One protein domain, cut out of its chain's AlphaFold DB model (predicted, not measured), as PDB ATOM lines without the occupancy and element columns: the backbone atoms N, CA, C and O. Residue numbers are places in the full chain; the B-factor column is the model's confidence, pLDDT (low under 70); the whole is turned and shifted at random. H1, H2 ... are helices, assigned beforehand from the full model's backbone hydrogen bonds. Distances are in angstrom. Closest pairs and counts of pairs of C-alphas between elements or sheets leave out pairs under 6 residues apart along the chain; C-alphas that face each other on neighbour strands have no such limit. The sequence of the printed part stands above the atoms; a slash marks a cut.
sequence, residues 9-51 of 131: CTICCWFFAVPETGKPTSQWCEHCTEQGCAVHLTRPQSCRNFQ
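This is residues 9 to 51 of the 131 residues of an uncharacterized protein of Magnetospirillum sp. 64-120 (UniProt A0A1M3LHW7). Little regular structure is here: a long loop, residues 16 to 44, winds round and joins two very short helices, H2 and H1, that stand apart. Within that loop, residues 32 to 33 pair with residues 36 to 37, antiparallel, as a small turned-back tip. The printed part has 43 residues, with H1 then H2 along the chain and no named strand; the class is all helix, yet the named elements hold only 9 residues. The whole is compact and rounded, with a radius of gyration of the C-alphas of 9.2 A and spans of 22 by 20 by 18 A.

Start at H2, residues 45 to 49, where every O i to N i+4 pair is within hydrogen-bond range. H1, residues 12 to 15, is apart from it; it is too short for such a pair, and its 1 pair of O i and N i+3 is not within range.

Find C-alpha 45 at (113.264, 50.278, 103.117); from there H2 runs 6.1 A to C-alpha 49. H1 begins at C-alpha 12, (116.213, 51.387, 116.566), and runs 5.2 A.

Look to the C-alphas of Ser 26 and Leu 41 for the two farthest apart, 23.0 A. The printed part has no cut, the link H1 to H2 is long, and no printed residue is under 70 in pLDDT.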
ATOM      1  N   CYS A   9     123.531  46.248 119.476       94.44
ATOM      2  CA  CYS A   9     122.567  47.338 119.607       94.44
ATOM      3  C   CYS A   9     121.386  47.158 118.638       94.44
ATOM      4  O   CYS A   9     121.539  47.227 117.415       94.44
ATOM      5  N   THR A  10     120.179  47.034 119.192       95.19
ATOM      6  CA  THR A  10     118.920  46.827 118.451       95.19
ATOM      7  C   THR A  10     117.879  47.915 118.683       95.19
ATOM      8  O   THR A  10     116.772  47.845 118.152       95.19
ATOM      9  N   ILE A  11     118.221  48.958 119.436       94.31
ATOM     10  CA  ILE A  11     117.243  49.902 119.984       94.31
ATOM     11  C   ILE A  11     116.455  50.689 118.914       94.31
ATOM     12  O   ILE A  11     115.338  51.140 119.163       94.31
ATOM     13  N   CYS A  12     116.965  50.799 117.681       94.06
ATOM     14  CA  CYS A  12     116.213  51.387 116.566       94.06
ATOM     15  C   CYS A  12     114.911  50.623 116.261       94.06
ATOM     16  O   CYS A  12     113.921  51.233 115.853       94.06
ATOM     17  N   CYS A  13     114.876  49.310 116.518       95.62
ATOM     18  CA  CYS A  13     113.675  48.490 116.393       95.62
ATOM     19  C   CYS A  13     112.598  48.846 117.423       95.62
ATOM     20  O   CYS A  13     111.442  48.499 117.190       95.62
ATOM     21  N   TRP A  14     112.944  49.528 118.518       94.25
ATOM     22  CA  TRP A  14     111.996  50.036 119.506       94.25
ATOM     23  C   TRP A  14     111.484  51.434 119.121       94.25
ATOM     24  O   TRP A  14     110.277  51.621 118.948       94.25
ATOM     25  N   PHE A  15     112.393  52.384 118.868       93.94
ATOM     26  CA  PHE A  15     112.057  53.802 118.663       93.94
ATOM     27  C   PHE A  15     111.214  54.085 117.409       93.94
ATOM     28  O   PHE A  15     110.209  54.793 117.488       93.94
ATOM     29  N   PHE A  16     111.591  53.540 116.248       95.00
ATOM     30  CA  PHE A  16     111.079  54.028 114.959       95.00
ATOM     31  C   PHE A  16     109.941  53.180 114.406       95.00
ATOM     32  O   PHE A  16     109.994  51.953 114.466       95.00
ATOM     33  N   ALA A  17     108.925  53.819 113.829       95.06
ATOM     34  CA  ALA A  17     107.904  53.107 113.071       95.06
ATOM     35  C   ALA A  17     108.509  52.452 111.818       95.06
ATOM     36  O   ALA A  17     109.477  52.945 111.241       95.06
ATOM     37  N   VAL A  18     107.904  51.348 111.382       96.44
ATOM     38  CA  VAL A  18     108.205  50.703 110.099       96.44
ATOM     39  C   VAL A  18     106.879  50.554 109.354       96.44
ATOM     40  O   VAL A  18     106.169  49.563 109.560       96.44
ATOM     41  N   PRO A  19     106.498  51.559 108.541       95.19
ATOM     42  CA  PRO A  19     105.209  51.584 107.853       95.19
ATOM     43  C   PRO A  19     104.953  50.336 107.008       95.19
ATOM     44  O   PRO A  19     103.830  49.838 106.971       95.19
ATOM     45  N   GLU A  20     105.994  49.788 106.376       95.94
ATOM     46  CA  GLU A  20     105.891  48.622 105.493       95.94
ATOM     47  C   GLU A  20     105.404  47.352 106.203       95.94
ATOM     48  O   GLU A  20     104.839  46.475 105.553       95.94
ATOM     49  N   THR A  21     105.603  47.250 107.519       94.38
ATOM     50  CA  THR A  21     105.141  46.119 108.341       94.38
ATOM     51  C   THR A  21     104.035  46.529 109.318       94.38
ATOM     52  O   THR A  21     103.626  45.730 110.153       94.38
ATOM     53  N   GLY A  22     103.566  47.782 109.264       95.31
ATOM     54  CA  GLY A  22     102.586  48.323 110.210       95.31
ATOM     55  C   GLY A  22     103.103  48.478 111.645       95.31
ATOM     56  O   GLY A  22     102.304  48.638 112.566       95.31
ATOM     57  N   LYS A  23     104.423  48.430 111.859       95.81
ATOM     58  CA  LYS A  23     105.031  48.551 113.189       95.81
ATOM     59  C   LYS A  23     104.982  50.015 113.658       95.81
ATOM     60  O   LYS A  23     105.559  50.864 112.972       95.81
ATOM     61  N   PRO A  24     104.361  50.340 114.806       94.81
ATOM     62  CA  PRO A  24     104.306  51.711 115.324       94.81
ATOM     63  C   PRO A  24     105.595  52.120 116.064       94.81
ATOM     64  O   PRO A  24     106.451  51.288 116.371       94.81
ATOM     65  N   THR A  25     105.759  53.410 116.367       92.50
ATOM     66  CA  THR A  25     106.832  53.906 117.254       92.50
ATOM     67  C   THR A  25     106.701  53.337 118.670       92.50
ATOM     68  O   THR A  25     105.607  52.948 119.082       92.50
ATOM     69  N   SER A  26     107.804  53.316 119.423       90.94
ATOM     70  CA  SER A  26     107.831  52.919 120.845       90.94
ATOM     71  C   SER A  26     107.298  51.503 121.126       90.94
ATOM     72  O   SER A  26     106.689  51.238 122.160       90.94
ATOM     73  N   GLN A  27     107.502  50.583 120.186       93.44
ATOM     74  CA  GLN A  27     107.167  49.164 120.320       93.44
ATOM     75  C   GLN A  27     108.284  48.335 119.705       93.44
ATOM     76  O   GLN A  27     108.901  48.767 118.736       93.44
ATOM     77  N   TRP A  28     108.545  47.141 120.227       95.19
ATOM     78  CA  TRP A  28     109.536  46.253 119.627       95.19
ATOM     79  C   TRP A  28     109.045  45.699 118.288       95.19
ATOM     80  O   TRP A  28     107.922  45.213 118.168       95.19
ATOM     81  N   CYS A  29     109.897  45.773 117.264       96.69
ATOM     82  CA  CYS A  29     109.657  45.106 115.987       96.69
ATOM     83  C   CYS A  29     109.632  43.579 116.167       96.69
ATOM     84  O   CYS A  29     110.514  43.023 116.815       96.69
ATOM     85  N   GLU A  30     108.685  42.899 115.520       95.75
ATOM     86  CA  GLU A  30     108.548  41.432 115.562       95.75
ATOM     87  C   GLU A  30     109.782  40.671 115.043       95.75
ATOM     88  O   GLU A  30     109.998  39.513 115.384       95.75
ATOM     89  N   HIS A  31     110.604  41.317 114.210       95.19
ATOM     90  CA  HIS A  31     111.833  40.736 113.672       95.19
ATOM     91  C   HIS A  31     113.068  41.025 114.533       95.19
ATOM     92  O   HIS A  31     114.173  40.624 114.162       95.19
ATOM     93  N   CYS A  32     112.921  41.778 115.620       96.00
ATOM     94  CA  CYS A  32     114.015  42.083 116.527       96.00
ATOM     95  C   CYS A  32     114.325  40.864 117.400       96.00
ATOM     96  O   CYS A  32     113.429  40.289 118.013       96.00
ATOM     97  N   THR A  33     115.596  40.489 117.480       93.75
ATOM     98  CA  THR A  33     116.117  39.485 118.412       93.75
ATOM     99  C   THR A  33     117.191  40.121 119.284       93.75
ATOM    100  O   THR A  33     117.640  41.235 119.018       93.75
ATOM    101  N   GLU A  34     117.649  39.409 120.311       87.00
ATOM    102  CA  GLU A  34     118.761  39.862 121.157       87.00
ATOM    103  C   GLU A  34     120.076  40.046 120.373       87.00
ATOM    104  O   GLU A  34     120.933  40.815 120.788       87.00
ATOM    105  N   GLN A  35     120.242  39.369 119.229       87.56
ATOM    106  CA  GLN A  35     121.460  39.431 118.409       87.56
ATOM    107  C   GLN A  35     121.351  40.389 117.213       87.56
ATOM    108  O   GLN A  35     122.289  40.480 116.421       87.56
ATOM    109  N   GLY A  36     120.212  41.061 117.015       91.94
ATOM    110  CA  GLY A  36     119.998  41.911 115.844       91.94
ATOM    111  C   GLY A  36     118.634  41.737 115.183       91.94
ATOM    112  O   GLY A  36     117.696  41.166 115.727       91.94
ATOM    113  N   CYS A  37     118.515  42.230 113.952       93.31
ATOM    114  CA  CYS A  37     117.321  42.015 113.136       93.31
ATOM    115  C   CYS A  37     117.393  40.648 112.432       93.31
ATOM    116  O   CYS A  37     118.274  40.431 111.599       93.31
ATOM    117  N   ALA A  38     116.427  39.759 112.685       94.38
ATOM    118  CA  ALA A  38     116.351  38.425 112.073       94.38
ATOM    119  C   ALA A  38     116.260  38.461 110.537       94.38
ATOM    120  O   ALA A  38     116.695  37.535 109.857       94.38
ATOM    121  N   VAL A  39     115.722  39.548 109.979       94.75
ATOM    122  CA  VAL A  39     115.567  39.758 108.533       94.75
ATOM    123  C   VAL A  39     116.499  40.849 108.008       94.75
ATOM    124  O   VAL A  39     116.191  41.492 107.010       94.75
ATOM    125  N   HIS A  40     117.649  41.091 108.651       91.06
ATOM    126  CA  HIS A  40     118.504  42.246 108.346       91.06
ATOM    127  C   HIS A  40     118.836  42.397 106.848       91.06
ATOM    128  O   HIS A  40     118.803  43.510 106.320       91.06
ATOM    129  N   LEU A  41     119.110  41.296 106.139       92.75
ATOM    130  CA  LEU A  41     119.419  41.305 104.701       92.75
ATOM    131  C   LEU A  41     118.224  41.699 103.825       92.75
ATOM    132  O   LEU A  41     118.408  42.337 102.788       92.75
ATOM    133  N   THR A  42     117.009  41.356 104.246       95.50
ATOM    134  CA  THR A  42     115.742  41.607 103.540       95.50
ATOM    135  C   THR A  42     114.902  42.686 104.222       95.50
ATOM    136  O   THR A  42     113.727  42.831 103.903       95.50
ATOM    137  N   ARG A  43     115.498  43.465 105.135       95.56
ATOM    138  CA  ARG A  43     114.785  44.452 105.948       95.56
ATOM    139  C   ARG A  43     114.042  45.488 105.087       95.56
ATOM    140  O   ARG A  43     114.527  45.796 103.986       95.56
ATOM    141  N   PRO A  44     112.918  46.035 105.584       96.19
ATOM    142  CA  PRO A  44     112.155  47.081 104.902       96.19
ATOM    143  C   PRO A  44     112.989  48.319 104.566       96.19
ATOM    144  O   PRO A  44     114.051  48.542 105.156       96.19
ATOM    145  N   GLN A  45     112.512  49.131 103.623       95.00
ATOM    146  CA  GLN A  45     113.264  50.278 103.117       95.00
ATOM    147  C   GLN A  45     113.489  51.328 104.208       95.00
ATOM    148  O   GLN A  45     114.601  51.841 104.321       95.00
ATOM    149  N   SER A  46     112.502  51.566 105.071       94.38
ATOM    150  CA  SER A  46     112.628  52.439 106.246       94.38
ATOM    151  C   SER A  46     113.812  52.027 107.132       94.38
ATOM    152  O   SER A  46     114.652  52.849 107.489       94.38
ATOM    153  N   CYS A  47     113.973  50.725 107.389       95.06
ATOM    154  CA  CYS A  47     115.109  50.188 108.143       95.06
ATOM    155  C   CYS A  47     116.445  50.228 107.376       95.06
ATOM    156  O   CYS A  47     117.505  50.104 107.987       95.06
ATOM    157  N   ARG A  48     116.439  50.318 106.040       93.88
ATOM    158  CA  ARG A  48     117.666  50.480 105.232       93.88
ATOM    159  C   ARG A  48     118.139  51.921 105.191       93.88
ATOM    160  O   ARG A  48     119.344  52.141 105.183       93.88
ATOM    161  N   ASN A  49     117.194  52.852 105.150       92.44
ATOM    162  CA  ASN A  49     117.457  54.284 105.070       92.44
ATOM    163  C   ASN A  49     117.895  54.873 106.415       92.44
ATOM    164  O   ASN A  49     118.481  55.948 106.447       92.44
ATOM    165  N   PHE A  50     117.626  54.174 107.515       93.69
ATOM    166  CA  PHE A  50     118.005  54.617 108.845       93.69
ATOM    167  C   PHE A  50     119.465  54.281 109.193       93.69
ATOM    168  O   PHE A  50     119.887  53.124 109.120       93.69
ATOM    169  N   GLN A  51     120.196  55.285 109.682       93.44
ATOM    170  CA  GLN A  51     121.445  55.146 110.433       93.44
ATOM    171  C   GLN A  51     121.441  56.158 111.587       93.44
ATOM    172  O   GLN A  51     121.069  57.315 111.392       93.44
TER     173      GLN A  51